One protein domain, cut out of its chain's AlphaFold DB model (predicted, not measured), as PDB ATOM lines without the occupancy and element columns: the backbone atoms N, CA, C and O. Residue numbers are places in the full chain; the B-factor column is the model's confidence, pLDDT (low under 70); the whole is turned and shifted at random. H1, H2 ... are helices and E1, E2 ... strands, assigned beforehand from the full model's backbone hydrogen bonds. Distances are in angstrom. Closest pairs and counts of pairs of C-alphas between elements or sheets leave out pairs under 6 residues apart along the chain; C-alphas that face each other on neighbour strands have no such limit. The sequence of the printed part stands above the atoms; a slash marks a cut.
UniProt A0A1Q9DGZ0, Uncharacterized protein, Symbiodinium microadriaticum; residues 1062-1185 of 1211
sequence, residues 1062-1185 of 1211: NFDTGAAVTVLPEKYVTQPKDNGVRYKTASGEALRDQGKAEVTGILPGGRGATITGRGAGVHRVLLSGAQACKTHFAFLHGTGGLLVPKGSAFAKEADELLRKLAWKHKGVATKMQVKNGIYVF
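This is residues 1062 to 1185 of the 1211 residues of an uncharacterized protein of Symbiodinium microadriaticum (UniProt A0A1Q9DGZ0). What is seen first? The model is a loose row of small parts: at one end a curled sheet, E2, E7, E6 and E3, with the long hairpin E6 and E7 and, beside it, the small hairpin E4 and E5; at the other end is H2. Between these ends lie the parallel pair E1 and E8, the short helix H1 and the hairpins E9 and E10, E11 and E12; residues 1140 to 1145 stick out. What is it made of? The printed part has 124 residues with two named helices and twelve named strands, E1 to E8, H1, E9, E10, H2, E11, E12; the class is mixed, helices and strands, and the sheet E2 E7 E6 E3 is mixed. It is only just loose, close to compact, with a radius of gyration of the C-alphas of 16.8 A and spans of 51 by 35 by 25 A.

Where are the first eight strands? E1 is residues 1062 to 1064, beginning at C-alpha (30.912, 41.500, 48.433), E2 1071 to 1073, E3 1077 to 1080, E4 1086 to 1088 and E5 1094 to 1096. E6, residues 1099 to 1106, is 23.9 A long, E7, 1112 to 1120, is 24.1 A, and E8 is 1125 to 1128. What follows? H1 is residues 1129 to 1135, E9 1136 to 1141 and E10 1144 to 1149, 17.0 A. H2, residues 1153 to 1168, is 22.6 A; E11 is 1177 to 1179 and E12 1182 to 1184, ending at C-alpha (21.616, 28.866, 36.221).

How is the largest sheet built? It is strongly twisted, and E7 bends by 56 degrees at residue 1117. E7 is antiparallel to E6, with N 1103 and O 1115 at 2.9 A, and parallel to E2, with N 1072 and O 1118 at 2.8 A; E3 is antiparallel to E6, with N 1078 and O 1100 at 3.3 A. What is near it? The closest C-alphas of E2 and E8 are Leu 1072 and Val 1125, 4.6 A; in E1 and E8, N 1064 and O 1127 are 3.0 A apart. Where are the helices? The closest C-alphas of H1 and E12 are Ala 1130 and Ile 1182, 6.7 A; those of H2 and E10 are Ala 1155 and Val 1148, 6.4 A, and H1 and H2 are apart. Every O i to N i+4 pair is within hydrogen-bond range in H2, and 2 of 3 in H1.

How large is it? The two C-alphas farthest apart are those of Pro 1080 and Lys 1168, 51.5 A. Is it whole and sure? The printed part has no cut and no long link; its mean pLDDT is 85.2, and residues 1108 to 1109 are under 70.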
ATOM      1  N   ASN A1062      30.973  42.898  48.835       89.62
ATOM      2  CA  ASN A1062      30.912  41.500  48.433       89.62
ATOM      3  C   ASN A1062      30.183  41.430  47.081       89.62
ATOM      4  O   ASN A1062      29.099  41.998  46.946       89.62
ATOM      5  N   PHE A1063      30.755  40.744  46.094       89.69
ATOM      6  CA  PHE A1063      30.053  40.381  44.858       89.69
ATOM      7  C   PHE A1063      29.389  39.021  45.077       89.69
ATOM      8  O   PHE A1063      30.079  38.065  45.418       89.69
ATOM      9  N   ASP A1064      28.070  38.953  44.925       87.62
ATOM     10  CA  ASP A1064      27.262  37.789  45.295       87.62
ATOM     11  C   ASP A1064      26.386  37.366  44.108       87.62
ATOM     12  O   ASP A1064      25.531  38.125  43.650       87.62
ATOM     13  N   THR A1065      26.628  36.170  43.573       84.31
ATOM     14  CA  THR A1065      25.910  35.613  42.414       84.31
ATOM     15  C   THR A1065      24.595  34.918  42.767       84.31
ATOM     16  O   THR A1065      23.825  34.646  41.847       84.31
ATOM     17  N   GLY A1066      24.335  34.645  44.050       81.56
ATOM     18  CA  GLY A1066      23.057  34.123  44.546       81.56
ATOM     19  C   GLY A1066      22.085  35.230  44.970       81.56
ATOM     20  O   GLY A1066      20.874  35.043  44.921       81.56
ATOM     21  N   ALA A1067      22.588  36.413  45.332       84.81
ATOM     22  CA  ALA A1067      21.745  37.548  45.698       84.81
ATOM     23  C   ALA A1067      20.910  38.074  44.509       84.81
ATOM     24  O   ALA A1067      21.432  38.724  43.595       84.81
ATOM     25  N   ALA A1068      19.587  37.895  44.570       82.19
ATOM     26  CA  ALA A1068      18.631  38.431  43.596       82.19
ATOM     27  C   ALA A1068      18.630  39.977  43.510       82.19
ATOM     28  O   ALA A1068      18.380  40.556  42.450       82.19
ATOM     29  N   VAL A1069      18.945  40.665  44.618       86.75
ATOM     30  CA  VAL A1069      18.890  42.133  44.759       86.75
ATOM     31  C   VAL A1069      20.172  42.663  45.408       86.75
ATOM     32  O   VAL A1069      20.713  42.052  46.323       86.75
ATOM     33  N   THR A1070      20.669  43.824  44.965       90.75
ATOM     34  CA  THR A1070      21.769  44.528  45.652       90.75
ATOM     35  C   THR A1070      21.293  45.127  46.978       90.75
ATOM     36  O   THR A1070      20.402  45.983  46.990       90.75
ATOM     37  N   VAL A1071      21.933  44.744  48.086       91.31
ATOM     38  CA  VAL A1071      21.585  45.162  49.453       91.31
ATOM     39  C   VAL A1071      22.744  45.930  50.096       91.31
ATOM     40  O   VAL A1071      23.906  45.533  50.019       91.31
ATOM     41  N   LEU A1072      22.435  47.053  50.740       91.69
ATOM     42  CA  LEU A1072      23.385  47.892  51.463       91.69
ATOM     43  C   LEU A1072      23.059  47.885  52.968       91.69
ATOM     44  O   LEU A1072      21.881  47.883  53.334       91.69
ATOM     45  N   PRO A1073      24.079  47.971  53.844       90.19
ATOM     46  CA  PRO A1073      23.883  48.211  55.269       90.19
ATOM     47  C   PRO A1073      23.059  49.473  55.540       90.19
ATOM     48  O   PRO A1073      23.268  50.498  54.888       90.19
ATOM     49  N   GLU A1074      22.220  49.420  56.575       86.88
ATOM     50  CA  GLU A1074      21.307  50.481  57.050       86.88
ATOM     51  C   GLU A1074      21.909  51.901  57.024       86.88
ATOM     52  O   GLU A1074      21.264  52.863  56.615       86.88
ATOM     53  N   LYS A1075      23.198  52.034  57.372       86.81
ATOM     54  CA  LYS A1075      23.969  53.296  57.372       86.81
ATOM     55  C   LYS A1075      24.094  54.010  56.010       86.81
ATOM     56  O   LYS A1075      24.641  55.109  55.971       86.81
ATOM     57  N   TYR A1076      23.659  53.387  54.912       87.00
ATOM     58  CA  TYR A1076      23.615  53.962  53.558       87.00
ATOM     59  C   TYR A1076      22.182  54.223  53.051       87.00
ATOM     60  O   TYR A1076      21.992  54.588  51.889       87.00
ATOM     61  N   VAL A1077      21.163  54.022  53.892       87.75
ATOM     62  CA  VAL A1077      19.764  54.328  53.570       87.75
ATOM     63  C   VAL A1077      19.552  55.838  53.634       87.75
ATOM     64  O   VAL A1077      19.760  56.458  54.675       87.75
ATOM     65  N   THR A1078      19.118  56.444  52.527       80.12
ATOM     66  CA  THR A1078      18.895  57.901  52.453       80.12
ATOM     67  C   THR A1078      17.481  58.311  52.864       80.12
ATOM     68  O   THR A1078      17.269  59.447  53.281       80.12
ATOM     69  N   GLN A1079      16.512  57.392  52.788       76.94
ATOM     70  CA  GLN A1079      15.169  57.546  53.354       76.94
ATOM     71  C   GLN A1079      14.687  56.201  53.919       76.94
ATOM     72  O   GLN A1079      14.287  55.348  53.122       76.94
ATOM     73  N   PRO A1080      14.699  55.997  55.252       74.12
ATOM     74  CA  PRO A1080      14.167  54.781  55.855       74.12
ATOM     75  C   PRO A1080      12.654  54.715  55.646       74.12
ATOM     76  O   PRO A1080      11.901  55.544  56.161       74.12
ATOM     77  N   LYS A1081      12.219  53.740  54.847       76.75
ATOM     78  CA  LYS A1081      10.818  53.433  54.542       76.75
ATOM     79  C   LYS A1081      10.679  51.918  54.490       76.75
ATOM     80  O   LYS A1081      11.100  51.308  53.512       76.75
ATOM     81  N   ASP A1082      10.124  51.344  55.559       76.44
ATOM     82  CA  ASP A1082       9.704  49.942  55.567       76.44
ATOM     83  C   ASP A1082       8.595  49.787  54.515       76.44
ATOM     84  O   ASP A1082       7.560  50.456  54.580       76.44
ATOM     85  N   ASN A1083       8.868  48.971  53.502       76.00
ATOM     86  CA  ASN A1083       7.966  48.711  52.384       76.00
ATOM     87  C   ASN A1083       7.105  47.447  52.613       76.00
ATOM     88  O   ASN A1083       6.448  46.995  51.678       76.00
ATOM     89  N   GLY A1084       7.158  46.823  53.797       77.56
ATOM     90  CA  GLY A1084       6.537  45.528  54.108       77.56
ATOM     91  C   GLY A1084       7.306  44.317  53.562       77.56
ATOM     92  O   GLY A1084       7.278  43.247  54.168       77.56
ATOM     93  N   VAL A1085       8.036  44.507  52.460       81.81
ATOM     94  CA  VAL A1085       8.887  43.504  51.805       81.81
ATOM     95  C   VAL A1085       9.952  42.950  52.752       81.81
ATOM     96  O   VAL A1085      10.665  43.695  53.438       81.81
ATOM     97  N   ARG A1086      10.110  41.625  52.725       85.12
ATOM     98  CA  ARG A1086      11.192  40.903  53.402       85.12
ATOM     99  C   ARG A1086      12.084  40.175  52.395       85.12
ATOM    100  O   ARG A1086      11.617  39.726  51.355       85.12
ATOM    101  N   TYR A1087      13.366  40.064  52.733       84.06
ATOM    102  CA  TYR A1087      14.388  39.336  51.983       84.06
ATOM    103  C   TYR A1087      14.890  38.152  52.807       84.06
ATOM    104  O   TYR A1087      15.436  38.337  53.896       84.06
ATOM    105  N   LYS A1088      14.728  36.948  52.266       82.75
ATOM    106  CA  LYS A1088      15.247  35.688  52.809       82.75
ATOM    107  C   LYS A1088      16.762  35.615  52.553       82.75
ATOM    108  O   LYS A1088      17.199  35.767  51.413       82.75
ATOM    109  N   THR A1089      17.581  35.434  53.589       82.06
ATOM    110  CA  THR A1089      19.024  35.168  53.422       82.06
ATOM    111  C   THR A1089      19.274  33.708  53.036       82.06
ATOM    112  O   THR A1089      18.421  32.846  53.239       82.06
ATOM    113  N   ALA A1090      20.495  33.391  52.594       72.25
ATOM    114  CA  ALA A1090      20.949  32.006  52.414       72.25
ATOM    115  C   ALA A1090      20.953  31.166  53.716       72.25
ATOM    116  O   ALA A1090      21.099  29.951  53.659       72.25
ATOM    117  N   SER A1091      20.783  31.792  54.891       75.06
ATOM    118  CA  SER A1091      20.584  31.114  56.182       75.06
ATOM    119  C   SER A1091      19.110  31.058  56.617       75.06
ATOM    120  O   SER A1091      18.834  30.769  57.779       75.06
ATOM    121  N   GLY A1092      18.167  31.385  55.725       77.50
ATOM    122  CA  GLY A1092      16.724  31.397  55.993       77.50
ATOM    123  C   GLY A1092      16.220  32.574  56.842       77.50
ATOM    124  O   GLY A1092      15.053  32.591  57.221       77.50
ATOM    125  N   GLU A1093      17.062  33.564  57.156       83.75
ATOM    126  CA  GLU A1093      16.666  34.711  57.985       83.75
ATOM    127  C   GLU A1093      15.921  35.762  57.147       83.75
ATOM    128  O   GLU A1093      16.388  36.166  56.084       83.75
ATOM    129  N   ALA A1094      14.764  36.229  57.624       85.56
ATOM    130  CA  ALA A1094      13.938  37.214  56.925       85.56
ATOM    131  C   ALA A1094      14.301  38.657  57.331       85.56
ATOM    132  O   ALA A1094      13.762  39.209  58.295       85.56
ATOM    133  N   LEU A1095      15.195  39.291  56.570       87.94
ATOM    134  CA  LEU A1095      15.576  40.695  56.746       87.94
ATOM    135  C   LEU A1095      14.494  41.639  56.195       87.94
ATOM    136  O   LEU A1095      13.910  41.379  55.148       87.94
ATOM    137  N   ARG A1096      14.246  42.775  56.858       88.19
ATOM    138  CA  ARG A1096      13.296  43.802  56.380       88.19
ATOM    139  C   ARG A1096      13.929  44.748  55.359       88.19
ATOM    140  O   ARG A1096      15.050  45.214  55.570       88.19
ATOM    141  N   ASP A1097      13.175  45.093  54.317       87.69
ATOM    142  CA  ASP A1097      13.512  46.144  53.355       87.69
ATOM    143  C   ASP A1097      13.264  47.538  53.956       87.69
ATOM    144  O   ASP A1097      12.127  47.984  54.099       87.69
ATOM    145  N   GLN A1098      14.342  48.246  54.285       85.56
ATOM    146  CA  GLN A1098      14.308  49.580  54.893       85.56
ATOM    147  C   GLN A1098      14.235  50.722  53.870       85.56
ATOM    148  O   GLN A1098      14.369  51.888  54.243       85.56
ATOM    149  N   GLY A1099      14.043  50.433  52.582       87.00
ATOM    150  CA  GLY A1099      13.903  51.454  51.547       87.00
ATOM    151  C   GLY A1099      15.096  51.519  50.596       87.00
ATOM    152  O   GLY A1099      15.833  50.552  50.405       87.00
ATOM    153  N   LYS A1100      15.286  52.676  49.955       88.19
ATOM    154  CA  LYS A1100      16.368  52.886  48.980       88.19
ATOM    155  C   LYS A1100      17.664  53.295  49.677       88.19
ATOM    156  O   LYS A1100      17.673  54.195  50.516       88.19
ATOM    157  N   ALA A1101      18.757  52.661  49.266       89.06
ATOM    158  CA  ALA A1101      20.099  52.930  49.755       89.06
ATOM    159  C   ALA A1101      21.060  53.180  48.586       89.06
ATOM    160  O   ALA A1101      20.950  52.559  47.523       89.06
ATOM    161  N   GLU A1102      22.021  54.078  48.787       88.44
ATOM    162  CA  GLU A1102      23.068  54.358  47.805       88.44
ATOM    163  C   GLU A1102      24.417  54.610  48.477       88.44
ATOM    164  O   GLU A1102      24.509  55.238  49.530       88.44
ATOM    165  N   VAL A1103      25.487  54.128  47.847       88.50
ATOM    166  CA  VAL A1103      26.860  54.431  48.249       88.50
ATOM    167  C   VAL A1103      27.645  54.936  47.046       88.50
ATOM    168  O   VAL A1103      27.735  54.280  46.005       88.50
ATOM    169  N   THR A1104      28.203  56.135  47.186       85.50
ATOM    170  CA  THR A1104      29.100  56.752  46.208       85.50
ATOM    171  C   THR A1104      30.549  56.531  46.633       85.50
ATOM    172  O   THR A1104      30.896  56.636  47.809       85.50
ATOM    173  N   GLY A1105      31.412  56.204  45.675       84.31
ATOM    174  CA  GLY A1105      32.820  55.917  45.926       84.31
ATOM    175  C   GLY A1105      33.700  56.216  44.718       84.31
ATOM    176  O   GLY A1105      33.218  56.530  43.630       84.31
ATOM    177  N   ILE A1106      35.015  56.115  44.909       80.06
ATOM    178  CA  ILE A1106      36.010  56.258  43.842       80.06
ATOM    179  C   ILE A1106      36.737  54.920  43.716       80.06
ATOM    180  O   ILE A1106      37.377  54.466  44.661       80.06
ATOM    181  N   LEU A1107      36.624  54.285  42.550       77.56
ATOM    182  CA  LEU A1107      37.326  53.042  42.233       77.56
ATOM    183  C   LEU A1107      38.845  53.289  42.144       77.56
ATOM    184  O   LEU A1107      39.246  54.397  41.779       77.56
ATOM    185  N   PRO A1108      39.706  52.270  42.355       68.44
ATOM    186  CA  PRO A1108      41.168  52.424  42.327       68.44
ATOM    187  C   PRO A1108      41.738  53.105  41.068       68.44
ATOM    188  O   PRO A1108      42.755  53.786  41.140       68.44
ATOM    189  N   GLY A1109      41.054  52.994  39.922       67.19
ATOM    190  CA  GLY A1109      41.383  53.709  38.682       67.19
ATOM    191  C   GLY A1109      40.925  55.178  38.612       67.19
ATOM    192  O   GLY A1109      40.767  55.701  37.512       67.19
ATOM    193  N   GLY A1110      40.619  55.828  39.741       72.44
ATOM    194  CA  GLY A1110      40.210  57.239  39.817       72.44
ATOM    195  C   GLY A1110      38.817  57.559  39.252       72.44
ATOM    196  O   GLY A1110      38.460  58.730  39.129       72.44
ATOM    197  N   ARG A1111      38.020  56.543  38.897       74.50
ATOM    198  CA  ARG A1111      36.650  56.712  38.382       74.50
ATOM    199  C   ARG A1111      35.651  56.704  39.536       74.50
ATOM    200  O   ARG A1111      35.641  55.756  40.317       74.50
ATOM    201  N   GLY A1112      34.792  57.718  39.605       75.38
ATOM    202  CA  GLY A1112      33.626  57.691  40.489       75.38
ATOM    203  C   GLY A1112      32.657  56.576  40.087       75.38
ATOM    204  O   GLY A1112      32.453  56.336  38.895       75.38
ATOM    205  N   ALA A1113      32.074  55.903  41.074       80.75
ATOM    206  CA  ALA A1113      31.045  54.886  40.902       80.75
ATOM    207  C   ALA A1113      29.979  55.033  41.997       80.75
ATOM    208  O   ALA A1113      30.297  55.360  43.141       80.75
ATOM    209  N   THR A1114      28.725  54.758  41.643       84.38
ATOM    210  CA  THR A1114      27.596  54.719  42.579       84.38
ATOM    211  C   THR A1114      27.009  53.319  42.558       84.38
ATOM    212  O   THR A1114      26.648  52.826  41.489       84.38
ATOM    213  N   ILE A1115      26.904  52.686  43.723       87.06
ATOM    214  CA  ILE A1115      26.164  51.436  43.900       87.06
ATOM    215  C   ILE A1115      24.823  51.801  44.533       87.06
ATOM    216  O   ILE A1115      24.784  52.406  45.604       87.06
ATOM    217  N   THR A1116      23.730  51.446  43.861       88.38
ATOM    218  CA  THR A1116      22.357  51.648  44.335       88.38
ATOM    219  C   THR A1116      21.699  50.303  44.629       88.38
ATOM    220  O   THR A1116      21.936  49.313  43.933       88.38
ATOM    221  N   GLY A1117      20.868  50.265  45.668       89.94
ATOM    222  CA  GLY A1117      20.225  49.043  46.133       89.94
ATOM    223  C   GLY A1117      19.173  49.303  47.206       89.94
ATOM    224  O   GLY A1117      18.627  50.407  47.313       89.94
ATOM    225  N   ARG A1118      18.879  48.269  47.991       90.94
ATOM    226  CA  ARG A1118      17.922  48.309  49.105       90.94
ATOM    227  C   ARG A1118      18.644  48.339  50.446       90.94
ATOM    228  O   ARG A1118      19.735  47.790  50.565       90.94
ATOM    229  N   GLY A1119      18.057  48.994  51.439       90.56
ATOM    230  CA  GLY A1119      18.546  48.948  52.814       90.56
ATOM    231  C   GLY A1119      18.086  47.684  53.526       90.56
ATOM    232  O   GLY A1119      16.903  47.365  53.462       90.56
ATOM    233  N   ALA A1120      18.983  47.006  54.235       89.56
ATOM    234  CA  ALA A1120      18.616  45.970  55.201       89.56
ATOM    235  C   ALA A1120      19.697  45.823  56.287       89.56
ATOM    236  O   ALA A1120      20.771  46.431  56.200       89.56
ATOM    237  N   GLY A1121      19.439  44.961  57.276       87.31
ATOM    238  CA  GLY A1121      20.318  44.660  58.418       87.31
ATOM    239  C   GLY A1121      21.633  43.926  58.094       87.31
ATOM    240  O   GLY A1121      22.142  43.183  58.926       87.31
ATOM    241  N   VAL A1122      22.197  44.099  56.895       87.50
ATOM    242  CA  VAL A1122      23.456  43.463  56.473       87.50
ATOM    243  C   VAL A1122      24.682  44.236  56.978       87.50
ATOM    244  O   VAL A1122      24.698  45.465  57.022       87.50
ATOM    245  N   HIS A1123      25.763  43.534  57.335       85.44
ATOM    246  CA  HIS A1123      26.993  44.173  57.838       85.44
ATOM    247  C   HIS A1123      27.896  44.766  56.738       85.44
ATOM    248  O   HIS A1123      28.648  45.714  56.988       85.44
ATOM    249  N   ARG A1124      27.830  44.215  55.519       88.00
ATOM    250  CA  ARG A1124      28.625  44.583  54.331       88.00
ATOM    251  C   ARG A1124      27.693  44.884  53.156       88.00
ATOM    252  O   ARG A1124      26.542  44.464  53.177       88.00
ATOM    253  N   VAL A1125      28.172  45.607  52.142       90.12
ATOM    254  CA  VAL A1125      27.409  45.781  50.893       90.12
ATOM    255  C   VAL A1125      27.427  44.460  50.127       90.12
ATOM    256  O   VAL A1125      28.508  43.941  49.853       90.12
ATOM    257  N   LEU A1126      26.249  43.945  49.784       91.00
ATOM    258  CA  LEU A1126      26.052  42.773  48.935       91.00
ATOM    259  C   LEU A1126      25.636  43.255  47.542       91.00
ATOM    260  O   LEU A1126      24.559  43.822  47.360       91.00
ATOM    261  N   LEU A1127      26.512  43.082  46.557       91.25
ATOM    262  CA  LEU A1127      26.285  43.476  45.172       91.25
ATOM    263  C   LEU A1127      25.817  42.261  44.367       91.25
ATOM    264  O   LEU A1127      26.623  41.384  44.063       91.25
ATOM    265  N   SER A1128      24.535  42.255  43.988       90.44
ATOM    266  CA  SER A1128      23.940  41.199  43.161       90.44
ATOM    267  C   SER A1128      24.687  41.054  41.836       90.44
ATOM    268  O   SER A1128      24.835  42.024  41.080       90.44
ATOM    269  N   GLY A1129      25.115  39.833  41.523       88.44
ATOM    270  CA  GLY A1129      25.866  39.503  40.319       88.44
ATOM    271  C   GLY A1129      25.088  39.816  39.041       88.44
ATOM    272  O   GLY A1129      25.666  40.338  38.084       88.44
ATOM    273  N   ALA A1130      23.773  39.576  39.010       85.56
ATOM    274  CA  ALA A1130      22.929  39.967  37.880       85.56
ATOM    275  C   ALA A1130      22.726  41.486  37.800       85.56
ATOM    276  O   ALA A1130      22.742  42.051  36.704       85.56
ATOM    277  N   GLN A1131      22.575  42.188  38.930       85.44
ATOM    278  CA  GLN A1131      22.430  43.648  38.918       85.44
ATOM    279  C   GLN A1131      23.731  44.353  38.489       85.44
ATOM    280  O   GLN A1131      23.686  45.295  37.694       85.44
ATOM    281  N   ALA A1132      24.890  43.860  38.930       87.00
ATOM    282  CA  ALA A1132      26.200  44.314  38.471       87.00
ATOM    283  C   ALA A1132      26.397  44.058  36.969       87.00
ATOM    284  O   ALA A1132      26.750  44.977  36.218       87.00
ATOM    285  N   CYS A1133      26.078  42.846  36.498       87.50
ATOM    286  CA  CYS A1133      26.253  42.465  35.097       87.50
ATOM    287  C   CYS A1133      25.243  43.093  34.120       87.50
ATOM    288  O   CYS A1133      25.337  42.879  32.910       87.50
ATOM    289  N   LYS A1134      24.318  43.943  34.587       85.94
ATOM    290  CA  LYS A1134      23.581  44.871  33.708       85.94
ATOM    291  C   LYS A1134      24.508  45.964  33.155       85.94
ATOM    292  O   LYS A1134      24.415  46.302  31.978       85.94
ATOM    293  N   THR A1135      25.441  46.473  33.967       82.94
ATOM    294  CA  THR A1135      26.322  47.616  33.624       82.94
ATOM    295  C   THR A1135      27.779  47.226  33.344       82.94
ATOM    296  O   THR A1135      28.475  47.914  32.590       82.94
ATOM    297  N   HIS A1136      28.233  46.110  33.912       88.62
ATOM    298  CA  HIS A1136      29.587  45.574  33.776       88.62
ATOM    299  C   HIS A1136      29.559  44.159  33.169       88.62
ATOM    300  O   HIS A1136      28.501  43.554  33.041       88.62
ATOM    301  N   PHE A1137      30.714  43.631  32.781       89.81
ATOM    302  CA  PHE A1137      30.976  42.196  32.696       89.81
ATOM    303  C   PHE A1137      31.791  41.799  33.929       89.81
ATOM    304  O   PHE A1137      32.689  42.547  34.322       89.81
ATOM    305  N   ALA A1138      31.482  40.656  34.534       89.88
ATOM    306  CA  ALA A1138      32.319  40.039  35.556       89.88
ATOM    307  C   ALA A1138      33.092  38.882  34.915       89.88
ATOM    308  O   ALA A1138      32.484  37.965  34.371       89.88
ATOM    309  N   PHE A1139      34.421  38.941  34.969       89.31
ATOM    310  CA  PHE A1139      35.302  37.831  34.612       89.31
ATOM    311  C   PHE A1139      35.871  37.274  35.915       89.31
ATOM    312  O   PHE A1139      36.552  38.010  36.626       89.31
ATOM    313  N   LEU A1140      35.549  36.028  36.257       88.75
ATOM    314  CA  LEU A1140      35.929  35.387  37.520       88.75
ATOM    315  C   LEU A1140      36.890  34.219  37.250       88.75
ATOM    316  O   LEU A1140      36.803  33.581  36.205       88.75
ATOM    317  N   HIS A1141      37.802  33.968  38.185       85.00
ATOM    318  CA  HIS A1141      38.795  32.888  38.170       85.00
ATOM    319  C   HIS A1141      39.096  32.460  39.618       85.00
ATOM    320  O   HIS A1141      38.756  33.189  40.548       85.00
ATOM    321  N   GLY A1142      39.745  31.308  39.840       80.62
ATOM    322  CA  GLY A1142      39.945  30.743  41.190       80.62
ATOM    323  C   GLY A1142      40.605  31.699  42.199       80.62
ATOM    324  O   GLY A1142      40.286  31.695  43.385       80.62
ATOM    325  N   THR A1143      41.461  32.596  41.709       84.00
ATOM    326  CA  THR A1143      42.184  33.610  42.493       84.00
ATOM    327  C   THR A1143      41.516  34.998  42.549       84.00
ATOM    328  O   THR A1143      42.074  35.904  43.171       84.00
ATOM    329  N   GLY A1144      40.338  35.208  41.942       86.81
ATOM    330  CA  GLY A1144      39.605  36.479  42.022       86.81
ATOM    331  C   GLY A1144      38.778  36.839  40.781       86.81
ATOM    332  O   GLY A1144      38.029  36.026  40.243       86.81
ATOM    333  N   GLY A1145      38.854  38.103  40.346       88.81
ATOM    334  CA  GLY A1145      38.149  38.538  39.143       88.81
ATOM    335  C   GLY A1145      38.231  40.027  38.797       88.81
ATOM    336  O   GLY A1145      38.692  40.865  39.574       88.81
ATOM    337  N   LEU A1146      37.734  40.354  37.604       88.44
ATOM    338  CA  LEU A1146      37.698  41.691  37.010       88.44
ATOM    339  C   LEU A1146      36.257  42.111  36.691       88.44
ATOM    340  O   LEU A1146      35.591  41.505  35.850       88.44
ATOM    341  N   LEU A1147      35.799  43.209  37.303       88.00
ATOM    342  CA  LEU A1147      34.509  43.838  36.999       88.00
ATOM    343  C   LEU A1147      34.702  44.999  36.005       88.00
ATOM    344  O   LEU A1147      35.146  46.093  36.362       88.00
ATOM    345  N   VAL A1148      34.385  44.761  34.732       88.56
ATOM    346  CA  VAL A1148      34.726  45.644  33.605       88.56
ATOM    347  C   VAL A1148      33.481  46.360  33.056       88.56
ATOM    348  O   VAL A1148      32.545  45.690  32.635       88.56
ATOM    349  N   PRO A1149      33.430  47.705  32.972       88.38
ATOM    350  CA  PRO A1149      32.268  48.407  32.415       88.38
ATOM    351  C   PRO A1149      32.027  48.048  30.939       88.38
ATOM    352  O   PRO A1149      32.945  48.199  30.123       88.38
ATOM    353  N   LYS A1150      30.794  47.663  30.564       86.38
ATOM    354  CA  LYS A1150      30.461  47.189  29.197       86.38
ATOM    355  C   LYS A1150      30.759  48.201  28.082       86.38
ATOM    356  O   LYS A1150      31.005  47.824  26.945       86.38
ATOM    357  N   GLY A1151      30.759  49.497  28.401       85.81
ATOM    358  CA  GLY A1151      31.088  50.569  27.454       85.81
ATOM    359  C   GLY A1151      32.587  50.790  27.197       85.81
ATOM    360  O   GLY A1151      32.931  51.648  26.385       85.81
ATOM    361  N   SER A1152      33.482  50.081  27.895       88.56
ATOM    362  CA  SER A1152      34.938  50.228  27.735       88.56
ATOM    363  C   SER A1152      35.472  49.543  26.468       88.56
ATOM    364  O   SER A1152      34.833  48.642  25.935       88.56
ATOM    365  N   ALA A1153      36.655  49.952  25.989       89.50
ATOM    366  CA  ALA A1153      37.303  49.315  24.834       89.50
ATOM    367  C   ALA A1153      37.592  47.826  25.099       89.50
ATOM    368  O   ALA A1153      37.114  46.975  24.356       89.50
ATOM    369  N   PHE A1154      38.222  47.523  26.244       88.75
ATOM    370  CA  PHE A1154      38.461  46.156  26.722       88.75
ATOM    371  C   PHE A1154      37.189  45.300  26.700       88.75
ATOM    372  O   PHE A1154      37.219  44.182  26.207       88.75
ATOM    373  N   ALA A1155      36.057  45.817  27.198       90.12
ATOM    374  CA  ALA A1155      34.806  45.058  27.217       90.12
ATOM    375  C   ALA A1155      34.308  44.675  25.815       90.12
ATOM    376  O   ALA A1155      33.729  43.606  25.661       90.12
ATOM    377  N   LYS A1156      34.536  45.521  24.803       91.69
ATOM    378  CA  LYS A1156      34.159  45.230  23.412       91.69
ATOM    379  C   LYS A1156      35.109  44.228  22.767       91.69
ATOM    380  O   LYS A1156      34.649  43.272  22.159       91.69
ATOM    381  N   GLU A1157      36.413  44.434  22.940       92.94
ATOM    382  CA  GLU A1157      37.456  43.542  22.421       92.94
ATOM    383  C   GLU A1157      37.335  42.132  23.031       92.94
ATOM    384  O   GLU A1157      37.414  41.141  22.308       92.94
ATOM    385  N   ALA A1158      37.051  42.035  24.335       91.19
ATOM    386  CA  ALA A1158      36.831  40.770  25.036       91.19
ATOM    387  C   ALA A1158      35.521  40.073  24.623       91.19
ATOM    388  O   ALA A1158      35.539  38.872  24.380       91.19
ATOM    389  N   ASP A1159      34.401  40.798  24.509       89.81
ATOM    390  CA  ASP A1159      33.111  40.239  24.061       89.81
ATOM    391  C   ASP A1159      33.191  39.741  22.603       89.81
ATOM    392  O   ASP A1159      32.769  38.629  22.290       89.81
ATOM    393  N   GLU A1160      33.828  40.502  21.707       92.88
ATOM    394  CA  GLU A1160      34.054  40.079  20.319       92.88
ATOM    395  C   GLU A1160      34.958  38.835  20.228       92.88
ATOM    396  O   GLU A1160      34.662  37.906  19.471       92.88
ATOM    397  N   LEU A1161      36.035  38.784  21.020       92.00
ATOM    398  CA  LEU A1161      36.942  37.637  21.082       92.00
ATOM    399  C   LEU A1161      36.250  36.398  21.669       92.00
ATOM    400  O   LEU A1161      36.361  35.318  21.091       92.00
ATOM    401  N   LEU A1162      35.491  36.542  22.758       88.94
ATOM    402  CA  LEU A1162      34.755  35.439  23.384       88.94
ATOM    403  C   LEU A1162      33.669  34.877  22.464       88.94
ATOM    404  O   LEU A1162      33.554  33.661  22.354       88.94
ATOM    405  N   ARG A1163      32.933  35.720  21.727       88.38
ATOM    406  CA  ARG A1163      31.978  35.249  20.705       88.38
ATOM    407  C   ARG A1163      32.670  34.470  19.589       88.38
ATOM    408  O   ARG A1163      32.168  33.425  19.178       88.38
ATOM    409  N   LYS A1164      33.834  34.937  19.119       91.31
ATOM    410  CA  LYS A1164      34.641  34.229  18.108       91.31
ATOM    411  C   LYS A1164      35.164  32.887  18.629       91.31
ATOM    412  O   LYS A1164      35.115  31.905  17.893       91.31
ATOM    413  N   LEU A1165      35.614  32.819  19.885       89.88
ATOM    414  CA  LEU A1165      36.042  31.563  20.508       89.88
ATOM    415  C   LEU A1165      34.869  30.601  20.731       89.88
ATOM    416  O   LEU A1165      34.978  29.452  20.323       89.88
ATOM    417  N   ALA A1166      33.739  31.055  21.274       87.62
ATOM    418  CA  ALA A1166      32.550  30.223  21.482       87.62
ATOM    419  C   ALA A1166      31.955  29.696  20.161       87.62
ATOM    420  O   ALA A1166      31.475  28.566  20.105       87.62
ATOM    421  N   TRP A1167      32.026  30.475  19.074       86.62
ATOM    422  CA  TRP A1167      31.631  30.004  17.742       86.62
ATOM    423  C   TRP A1167      32.616  28.992  17.141       86.62
ATOM    424  O   TRP A1167      32.194  28.074  16.439       86.62
ATOM    425  N   LYS A1168      33.920  29.147  17.406       91.06
ATOM    426  CA  LYS A1168      34.971  28.226  16.942       91.06
ATOM    427  C   LYS A1168      35.018  26.922  17.751       91.06
ATOM    428  O   LYS A1168      35.330  25.876  17.199       91.06
ATOM    429  N   HIS A1169      34.708  26.993  19.042       88.56
ATOM    430  CA  HIS A1169      34.777  25.903  20.014       88.56
ATOM    431  C   HIS A1169      33.376  25.612  20.579       88.56
ATOM    432  O   HIS A1169      33.134  25.691  21.784       88.56
ATOM    433  N   LYS A1170      32.431  25.309  19.678       82.56
ATOM    434  CA  LYS A1170      31.058  24.921  20.043       82.56
ATOM    435  C   LYS A1170      31.095  23.701  20.972       82.56
ATOM    436  O   LYS A1170      31.908  22.806  20.772       82.56
ATOM    437  N   GLY A1171      30.241  23.693  21.993       78.62
ATOM    438  CA  GLY A1171      30.194  22.639  23.017       78.62
ATOM    439  C   GLY A1171      31.190  22.796  24.176       78.62
ATOM    440  O   GLY A1171      30.946  22.236  25.234       78.62
ATOM    441  N   VAL A1172      32.258  23.597  24.042       85.06
ATOM    442  CA  VAL A1172      33.264  23.771  25.120       85.06
ATOM    443  C   VAL A1172      32.802  24.743  26.217       85.06
ATOM    444  O   VAL A1172      33.255  24.657  27.352       85.06
ATOM    445  N   ALA A1173      31.900  25.678  25.899       81.62
ATOM    446  CA  ALA A1173      31.407  26.685  26.840       81.62
ATOM    447  C   ALA A1173      29.907  26.507  27.128       81.62
ATOM    448  O   ALA A1173      29.066  26.774  26.263       81.62
ATOM    449  N   THR A1174      29.570  26.105  28.355       84.75
ATOM    450  CA  THR A1174      28.183  25.931  28.812       84.75
ATOM    451  C   THR A1174      27.441  27.268  28.871       84.75
ATOM    452  O   THR A1174      27.899  28.242  29.472       84.75
ATOM    453  N   LYS A1175      26.255  27.333  28.255       84.12
ATOM    454  CA  LYS A1175      25.441  28.554  28.194       84.12
ATOM    455  C   LYS A1175      24.642  28.752  29.487       84.12
ATOM    456  O   LYS A1175      23.556  28.199  29.641       84.12
ATOM    457  N   MET A1176      25.139  29.615  30.370       86.44
ATOM    458  CA  MET A1176      24.369  30.085  31.526       86.44
ATOM    459  C   MET A1176      23.183  30.971  31.101       86.44
ATOM    460  O   MET A1176      23.268  31.772  30.166       86.44
ATOM    461  N   GLN A1177      22.085  30.842  31.834       85.56
ATOM    462  CA  GLN A1177      20.892  31.683  31.813       85.56
ATOM    463  C   GLN A1177      20.821  32.493  33.118       85.56
ATOM    464  O   GLN A1177      21.522  32.190  34.082       85.56
ATOM    465  N   VAL A1178      19.963  33.517  33.170       81.62
ATOM    466  CA  VAL A1178      19.682  34.262  34.410       81.62
ATOM    467  C   VAL A1178      18.197  34.136  34.739       81.62
ATOM    468  O   VAL A1178      17.365  34.659  33.999       81.62
ATOM    469  N   LYS A1179      17.878  33.463  35.850       78.25
ATOM    470  CA  LYS A1179      16.525  33.325  36.420       78.25
ATOM    471  C   LYS A1179      16.490  34.075  37.751       78.25
ATOM    472  O   LYS A1179      17.421  33.934  38.530       78.25
ATOM    473  N   ASN A1180      15.493  34.928  37.990       75.31
ATOM    474  CA  ASN A1180      15.299  35.714  39.231       75.31
ATOM    475  C   ASN A1180      16.514  36.536  39.750       75.31
ATOM    476  O   ASN A1180      16.461  37.122  40.825       75.31
ATOM    477  N   GLY A1181      17.588  36.676  38.960       70.75
ATOM    478  CA  GLY A1181      18.848  37.327  39.353       70.75
ATOM    479  C   GLY A1181      19.998  36.358  39.677       70.75
ATOM    480  O   GLY A1181      21.132  36.806  39.835       70.75
ATOM    481  N   ILE A1182      19.719  35.056  39.691       74.31
ATOM    482  CA  ILE A1182      20.658  33.948  39.887       74.31
ATOM    483  C   ILE A1182      21.119  33.425  38.516       74.31
ATOM    484  O   ILE A1182      20.357  33.428  37.544       74.31
ATOM    485  N   TYR A1183      22.373  32.978  38.421       81.50
ATOM    486  CA  TYR A1183      22.924  32.347  37.217       81.50
ATOM    487  C   TYR A1183      22.718  30.832  37.269       81.50
ATOM    488  O   TYR A1183      23.221  30.175  38.173       81.50
ATOM    489  N   VAL A1184      22.010  30.284  36.282       85.81
ATOM    490  CA  VAL A1184      21.616  28.866  36.221       85.81
ATOM    491  C   VAL A1184      21.998  28.300  34.855       85.81
ATOM    492  O   VAL A1184      21.832  28.980  33.845       85.81
ATOM    493  N   PHE A1185      22.488  27.067  34.788       87.81
ATOM    494  CA  PHE A1185      22.746  26.359  33.529       87.81
ATOM    495  C   PHE A1185      22.105  24.965  33.570       87.81
ATOM    496  O   PHE A1185      21.978  24.407  34.657       87.81
TER     497      PHE A1185